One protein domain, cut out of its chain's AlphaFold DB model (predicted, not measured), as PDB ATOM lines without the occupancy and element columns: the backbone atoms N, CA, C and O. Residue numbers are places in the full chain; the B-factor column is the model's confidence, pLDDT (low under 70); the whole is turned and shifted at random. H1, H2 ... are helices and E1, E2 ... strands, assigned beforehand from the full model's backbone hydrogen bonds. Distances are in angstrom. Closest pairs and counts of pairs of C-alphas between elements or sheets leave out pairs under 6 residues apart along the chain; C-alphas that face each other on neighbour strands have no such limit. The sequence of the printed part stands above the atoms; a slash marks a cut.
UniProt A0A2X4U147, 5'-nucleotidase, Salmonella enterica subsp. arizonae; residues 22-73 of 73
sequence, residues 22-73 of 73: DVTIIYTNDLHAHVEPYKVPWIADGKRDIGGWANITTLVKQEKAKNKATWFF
ATOM      1  N   ASP A  22     -30.260 -44.655 -10.655       95.44
ATOM      2  CA  ASP A  22     -29.693 -43.335 -10.877       95.44
ATOM      3  C   ASP A  22     -30.427 -42.299 -10.027       95.44
ATOM      4  O   ASP A  22     -31.655 -42.180 -10.066       95.44
ATOM      5  N   VAL A  23     -29.653 -41.529  -9.270       97.06
ATOM      6  CA  VAL A  23     -30.108 -40.356  -8.525       97.06
ATOM      7  C   VAL A  23     -29.494 -39.137  -9.195       97.06
ATOM      8  O   VAL A  23     -28.275 -38.987  -9.226       97.06
ATOM      9  N   THR A  24     -30.338 -38.271  -9.750       98.69
ATOM     10  CA  THR A  24     -29.905 -37.096 -10.509       98.69
ATOM     11  C   THR A  24     -30.114 -35.838  -9.670       98.69
ATOM     12  O   THR A  24     -31.229 -35.538  -9.237       98.69
ATOM     13  N   ILE A  25     -29.040 -35.081  -9.452       98.56
ATOM     14  CA  ILE A  25     -29.085 -33.774  -8.793       98.56
ATOM     15  C   ILE A  25     -28.710 -32.723  -9.830       98.56
ATOM     16  O   ILE A  25     -27.610 -32.739 -10.377       98.56
ATOM     17  N   ILE A  26     -29.642 -31.818 -10.092       98.75
ATOM     18  CA  ILE A  26     -29.421 -30.613 -10.883       98.75
ATOM     19  C   ILE A  26     -29.347 -29.461  -9.887       98.75
ATOM     20  O   ILE A  26     -30.062 -29.470  -8.884       98.75
ATOM     21  N   TYR A  27     -28.509 -28.467 -10.141       98.75
ATOM     22  CA  TYR A  27     -28.474 -27.274  -9.308       98.75
ATOM     23  C   TYR A  27     -28.170 -26.029 -10.129       98.75
ATOM     24  O   TYR A  27     -27.593 -26.104 -11.218       98.75
ATOM     25  N   THR A  28     -28.577 -24.890  -9.590       98.56
ATOM     26  CA  THR A  28     -28.091 -23.574 -10.001       98.56
ATOM     27  C   THR A  28     -27.531 -22.845  -8.792       98.56
ATOM     28  O   THR A  28     -27.864 -23.144  -7.650       98.56
ATOM     29  N   ASN A  29     -26.681 -21.865  -9.041       98.56
ATOM     30  CA  ASN A  29     -26.252 -20.902  -8.044       98.56
ATOM     31  C   ASN A  29     -26.237 -19.519  -8.697       98.56
ATOM     32  O   ASN A  29     -26.105 -19.414  -9.917       98.56
ATOM     33  N   ASP A  30     -26.421 -18.478  -7.884       98.25
ATOM     34  CA  ASP A  30     -26.205 -17.085  -8.292       98.25
ATOM     35  C   ASP A  30     -26.947 -16.683  -9.575       98.25
ATOM     36  O   ASP A  30     -26.425 -15.974 -10.433       98.25
ATOM     37  N   LEU A  31     -28.212 -17.105  -9.702       98.19
ATOM     38  CA  LEU A  31     -29.046 -16.740 -10.853       98.19
ATOM     39  C   LEU A  31     -29.170 -15.221 -11.033       98.19
ATOM     40  O   LEU A  31     -29.470 -14.774 -12.138       98.19
ATOM     41  N   HIS A  32     -28.981 -14.445  -9.957       98.38
ATOM     42  CA  HIS A  32     -28.902 -12.980  -9.967       98.38
ATOM     43  C   HIS A  32     -29.990 -12.294 -10.807       98.38
ATOM     44  O   HIS A  32     -29.747 -11.299 -11.478       98.38
ATOM     45  N   ALA A  33     -31.210 -12.838 -10.773       98.12
ATOM     46  CA  ALA A  33     -32.350 -12.350 -11.548       98.12
ATOM     47  C   ALA A  33     -32.101 -12.226 -13.072       98.12
ATOM     48  O   ALA A  33     -32.831 -11.507 -13.753       98.12
ATOM     49  N   HIS A  34     -31.148 -12.975 -13.640       98.31
ATOM     50  CA  HIS A  34     -30.986 -13.139 -15.090       98.31
ATOM     51  C   HIS A  34     -32.090 -14.044 -15.664       98.31
ATOM     52  O   HIS A  34     -31.856 -15.181 -16.086       98.31
ATOM     53  N   VAL A  35     -33.327 -13.545 -15.604       98.06
ATOM     54  CA  VAL A  35     -34.559 -14.273 -15.935       98.06
ATOM     55  C   VAL A  35     -34.699 -14.543 -17.432       98.06
ATOM     56  O   VAL A  35     -35.164 -15.615 -17.824       98.06
ATOM     57  N   GLU A  36     -34.246 -13.616 -18.269       98.62
ATOM     58  CA  GLU A  36     -34.244 -13.721 -19.726       98.62
ATOM     59  C   GLU A  36     -32.834 -14.016 -20.256       98.62
ATOM     60  O   GLU A  36     -31.845 -13.783 -19.551       98.62
ATOM     61  N   PRO A  37     -32.709 -14.557 -21.481       98.75
ATOM     62  CA  PRO A  37     -31.411 -14.710 -22.113       98.75
ATOM     63  C   PRO A  37     -30.699 -13.367 -22.275       98.75
ATOM     64  O   PRO A  37     -31.327 -12.351 -22.567       98.75
ATOM     65  N   TYR A  38     -29.381 -13.368 -22.103       98.38
ATOM     66  CA  TYR A  38     -28.581 -12.151 -22.188       98.38
ATOM     67  C   TYR A  38     -27.222 -12.414 -22.833       98.38
ATOM     68  O   TYR A  38     -26.750 -13.553 -22.916       98.38
ATOM     69  N   LYS A  39     -26.591 -11.335 -23.302       98.44
ATOM     70  CA  LYS A  39     -25.241 -11.352 -23.863       98.44
ATOM     71  C   LYS A  39     -24.207 -11.162 -22.766       98.44
ATOM     72  O   LYS A  39     -24.365 -10.321 -21.884       98.44
ATOM     73  N   VAL A  40     -23.106 -11.892 -22.885       98.38
ATOM     74  CA  VAL A  40     -21.936 -11.752 -22.019       98.38
ATOM     75  C   VAL A  40     -20.738 -11.415 -22.906       98.38
ATOM     76  O   VAL A  40     -20.446 -12.205 -23.803       98.38
ATOM     77  N   PRO A  41     -20.030 -10.284 -22.698       98.44
ATOM     78  CA  PRO A  41     -18.984  -9.822 -23.620       98.44
ATOM     79  C   PRO A  41     -17.899 -10.864 -23.913       98.44
ATOM     80  O   PRO A  41     -17.435 -10.996 -25.039       98.44
ATOM     81  N   TRP A  42     -17.532 -11.654 -22.906       98.06
ATOM     82  CA  TRP A  42     -16.493 -12.679 -23.000       98.06
ATOM     83  C   TRP A  42     -17.006 -14.055 -23.466       98.06
ATOM     84  O   TRP A  42     -16.222 -14.996 -23.563       98.06
ATOM     85  N   ILE A  43     -18.295 -14.192 -23.803       98.19
ATOM     86  CA  ILE A  43     -18.861 -15.395 -24.430       98.19
ATOM     87  C   ILE A  43     -19.232 -15.060 -25.872       98.19
ATOM     88  O   ILE A  43     -20.139 -14.268 -26.122       98.19
ATOM     89  N   ALA A  44     -18.547 -15.694 -26.829       98.00
ATOM     90  CA  ALA A  44     -18.776 -15.485 -28.260       98.00
ATOM     91  C   ALA A  44     -18.788 -13.992 -28.653       98.00
ATOM     92  O   ALA A  44     -19.641 -13.562 -29.432       98.00
ATOM     93  N   ASP A  45     -17.865 -13.210 -28.079       98.00
ATOM     94  CA  ASP A  45     -17.727 -11.767 -28.324       98.00
ATOM     95  C   ASP A  45     -19.035 -10.981 -28.082       98.00
ATOM     96  O   ASP A  45     -19.399 -10.078 -28.834       98.00
ATOM     97  N   GLY A  46     -19.832 -11.399 -27.091       97.69
ATOM     98  CA  GLY A  46     -21.119 -10.776 -26.771       97.69
ATOM     99  C   GLY A  46     -22.193 -10.952 -27.846       97.69
ATOM    100  O   GLY A  46     -23.231 -10.293 -27.785       97.69
ATOM    101  N   LYS A  47     -21.986 -11.831 -28.834       98.38
ATOM    102  CA  LYS A  47     -22.909 -11.992 -29.969       98.38
ATOM    103  C   LYS A  47     -23.969 -13.071 -29.765       98.38
ATOM    104  O   LYS A  47     -24.946 -13.106 -30.509       98.38
ATOM    105  N   ARG A  48     -23.824 -13.938 -28.758       98.50
ATOM    106  CA  ARG A  48     -24.745 -15.056 -28.494       98.50
ATOM    107  C   ARG A  48     -25.466 -14.904 -27.158       98.50
ATOM    108  O   ARG A  48     -24.823 -14.669 -26.143       98.50
ATOM    109  N   ASP A  49     -26.789 -15.072 -27.171       98.44
ATOM    110  CA  ASP A  49     -27.585 -15.143 -25.942       98.44
ATOM    111  C   ASP A  49     -27.339 -16.450 -25.196       98.44
ATOM    112  O   ASP A  49     -27.279 -17.527 -25.802       98.44
ATOM    113  N   ILE A  50     -27.232 -16.345 -23.874       98.25
ATOM    114  CA  ILE A  50     -27.103 -17.477 -22.956       98.25
ATOM    115  C   ILE A  50     -28.105 -17.365 -21.804       98.25
ATOM    116  O   ILE A  50     -28.704 -16.316 -21.584       98.25
ATOM    117  N   GLY A  51     -28.281 -18.454 -21.052       98.19
ATOM    118  CA  GLY A  51     -29.122 -18.467 -19.854       98.19
ATOM    119  C   GLY A  51     -30.620 -18.417 -20.160       98.19
ATOM    120  O   GLY A  51     -31.099 -19.072 -21.091       98.19
ATOM    121  N   GLY A  52     -31.361 -17.665 -19.346       98.50
ATOM    122  CA  GLY A  52     -32.819 -17.581 -19.387       98.50
ATOM    123  C   GLY A  52     -33.507 -18.705 -18.606       98.50
ATOM    124  O   GLY A  52     -33.286 -19.898 -18.836       98.50
ATOM    125  N   TRP A  53     -34.397 -18.333 -17.692       98.62
ATOM    126  CA  TRP A  53     -35.056 -19.270 -16.779       98.62
ATOM    127  C   TRP A  53     -36.040 -20.196 -17.492       98.62
ATOM    128  O   TRP A  53     -36.218 -21.337 -17.071       98.62
ATOM    129  N   ALA A  54     -36.634 -19.759 -18.605       98.62
ATOM    130  CA  ALA A  54     -37.460 -20.625 -19.448       98.62
ATOM    131  C   ALA A  54     -36.647 -21.796 -20.036       98.62
ATOM    132  O   ALA A  54     -37.127 -22.935 -20.068       98.62
ATOM    133  N   ASN A  55     -35.390 -21.543 -20.420       98.69
ATOM    134  CA  ASN A  55     -34.479 -22.568 -20.931       98.69
ATOM    135  C   ASN A  55     -34.069 -23.537 -19.814       98.69
ATOM    136  O   ASN A  55     -34.189 -24.751 -19.985       98.69
ATOM    137  N   ILE A  56     -33.682 -23.012 -18.643       98.75
ATOM    138  CA  ILE A  56     -33.347 -23.824 -17.458       98.75
ATOM    139  C   ILE A  56     -34.548 -24.687 -17.036       98.75
ATOM    140  O   ILE A  56     -34.414 -25.889 -16.821       98.75
ATOM    141  N   THR A  57     -35.750 -24.106 -16.997       98.81
ATOM    142  CA  THR A  57     -36.995 -24.816 -16.662       98.81
ATOM    143  C   THR A  57     -37.273 -25.950 -17.640       98.81
ATOM    144  O   THR A  57     -37.656 -27.044 -17.225       98.81
ATOM    145  N   THR A  58     -37.091 -25.706 -18.939       98.81
ATOM    146  CA  THR A  58     -37.293 -26.725 -19.974       98.81
ATOM    147  C   THR A  58     -36.313 -27.881 -19.797       98.81
ATOM    148  O   THR A  58     -36.747 -29.032 -19.793       98.81
ATOM    149  N   LEU A  59     -35.032 -27.585 -19.553       98.81
ATOM    150  CA  LEU A  59     -34.008 -28.593 -19.265       98.81
ATOM    151  C   LEU A  59     -34.399 -29.438 -18.046       98.81
ATOM    152  O   LEU A  59     -34.490 -30.660 -18.144       98.81
ATOM    153  N   VAL A  60     -34.714 -28.806 -16.912       98.75
ATOM    154  CA  VAL A  60     -35.063 -29.528 -15.675       98.75
ATOM    155  C   VAL A  60     -36.324 -30.378 -15.856       98.75
ATOM    156  O   VAL A  60     -36.383 -31.505 -15.359       98.75
ATOM    157  N   LYS A  61     -37.334 -29.883 -16.584       98.81
ATOM    158  CA  LYS A  61     -38.545 -30.659 -16.900       98.81
ATOM    159  C   LYS A  61     -38.228 -31.882 -17.757       98.81
ATOM    160  O   LYS A  61     -38.773 -32.951 -17.491       98.81
ATOM    161  N   GLN A  62     -37.350 -31.742 -18.749       98.81
ATOM    162  CA  GLN A  62     -36.912 -32.861 -19.583       98.81
ATOM    163  C   GLN A  62     -36.165 -33.914 -18.758       98.81
ATOM    164  O   GLN A  62     -36.453 -35.099 -18.897       98.81
ATOM    165  N   GLU A  63     -35.273 -33.510 -17.852       98.62
ATOM    166  CA  GLU A  63     -34.541 -34.456 -17.000       98.62
ATOM    167  C   GLU A  63     -35.446 -35.155 -15.975       98.62
ATOM    168  O   GLU A  63     -35.389 -36.376 -15.824       98.62
ATOM    169  N   LYS A  64     -36.379 -34.426 -15.349       98.56
ATOM    170  CA  LYS A  64     -37.386 -35.027 -14.453       98.56
ATOM    171  C   LYS A  64     -38.331 -35.991 -15.177       98.56
ATOM    172  O   LYS A  64     -38.827 -36.927 -14.553       98.56
ATOM    173  N   ALA A  65     -38.584 -35.788 -16.471       98.44
ATOM    174  CA  ALA A  65     -39.353 -36.731 -17.281       98.44
ATOM    175  C   ALA A  65     -38.568 -38.021 -17.584       98.44
ATOM    176  O   ALA A  65     -39.174 -39.090 -17.661       98.44
ATOM    177  N   LYS A  66     -37.237 -37.939 -17.722       98.31
ATOM    178  CA  LYS A  66     -36.355 -39.091 -17.979       98.31
ATOM    179  C   LYS A  66     -36.100 -39.927 -16.723       98.31
ATOM    180  O   LYS A  66     -36.174 -41.151 -16.789       98.31
ATOM    181  N   ASN A  67     -35.823 -39.287 -15.584       97.62
ATOM    182  CA  ASN A  67     -35.551 -39.970 -14.319       97.62
ATOM    183  C   ASN A  67     -36.450 -39.444 -13.190       97.62
ATOM    184  O   ASN A  67     -36.386 -38.274 -12.809       97.62
ATOM    185  N   LYS A  68     -37.239 -40.347 -12.590       95.56
ATOM    186  CA  LYS A  68     -38.121 -40.039 -11.452       95.56
ATOM    187  C   LYS A  68     -37.352 -39.587 -10.208       95.56
ATOM    188  O   LYS A  68     -37.893 -38.824  -9.413       95.56
ATOM    189  N   ALA A  69     -36.119 -40.053 -10.029       97.44
ATOM    190  CA  ALA A  69     -35.249 -39.685  -8.918       97.44
ATOM    191  C   ALA A  69     -34.376 -38.469  -9.288       97.44
ATOM    192  O   ALA A  69     -33.152 -38.528  -9.202       97.44
ATOM    193  N   THR A  70     -35.022 -37.379  -9.723       98.69
ATOM    194  CA  THR A  70     -34.356 -36.128 -10.120       98.69
ATOM    195  C   THR A  70     -34.796 -34.952  -9.255       98.69
ATOM    196  O   THR A  70     -35.967 -34.539  -9.272       98.69
ATOM    197  N   TRP A  71     -33.838 -34.343  -8.563       98.69
ATOM    198  CA  TRP A  71     -34.036 -33.149  -7.742       98.69
ATOM    199  C   TRP A  71     -33.316 -31.947  -8.353       98.69
ATOM    200  O   TRP A  71     -32.287 -32.101  -9.003       98.69
ATOM    201  N   PHE A  72     -33.905 -30.763  -8.182       98.69
ATOM    202  CA  PHE A  72     -33.346 -29.498  -8.646       98.69
ATOM    203  C   PHE A  72     -33.324 -28.515  -7.475       98.69
ATOM    204  O   PHE A  72     -34.352 -28.396  -6.803       98.69
ATOM    205  N   PHE A  73     -32.172 -27.879  -7.247       95.88
ATOM    206  CA  PHE A  73     -31.913 -26.923  -6.168       95.88
ATOM    207  C   PHE A  73     -31.432 -25.571  -6.707       95.88
ATOM    208  O   PHE A  73     -30.667 -25.554  -7.703       95.88
TER     209      PHE A  73
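What this domain is: This is residues 22 to 73 of the 73 residues of the protein "5'-nucleotidase" of Salmonella enterica subsp. arizonae (UniProt A0A2X4U147). A single long helix, H1, forms the backbone of a loose rod: its residues 57 to 64 pack on a small sheet of two parallel strands, E1 and E4, while a small antiparallel hairpin, E2 and E3, sits at the end where H1 begins. Residues 27 to 36 link the two small sheets, running from E1 to E2. The printed part has 52 residues, with one named helix and four named strands in the order E1, E2, E3, H1, E4; the class is mixed, helices and strands. The whole is loose, with a radius of gyration of the C-alphas of 13.3 A, and spans 38 by 19 by 16 A.

Where its parts are: E1 is residues 24 to 26, from C-alpha 24 at (-29.905, -37.096, -10.509), and E4 is residues 70 to 72, ending at C-alpha 72 at (-33.346, -29.498, -8.646). H1, residues 53 to 66, is 19.9 A long and begins at C-alpha 53 at (-35.056, -19.270, -16.779). E2 is residues 37 to 39, 7.2 A long, and E3 is residues 49 to 51, 7.1 A long.

How they stand to each other: E1 and E4 are parallel, at 16 degrees, with N 26 and O 71 within hydrogen-bond range at 2.9 A. The closest C-alphas of H1 and E4 are those of Lys 64 and Thr 70, 5.4 A apart; those of E1 and H1 are Ile 26 and Val 60, at 7.5 A. In H1 every O i to N i+4 pair is within hydrogen-bond range. The hairpin E2 and E3 is antiparallel, at 127 degrees, with N 50 and O 38 at 3.0 A. The closest C-alphas of E2 and H1 are those of Pro 37 and Trp 53, 7.9 A apart. E1 and E3 are apart, as are E2 and E4.

The domain as a whole: The two C-alphas farthest apart, those of Asp 45 and Lys 68, are 38.7 A apart. The printed part has no cut and no long link; E3 to H1 and H1 to E4 are tight links. The mean pLDDT of the printed part is 98.2, and no printed residue is under 70.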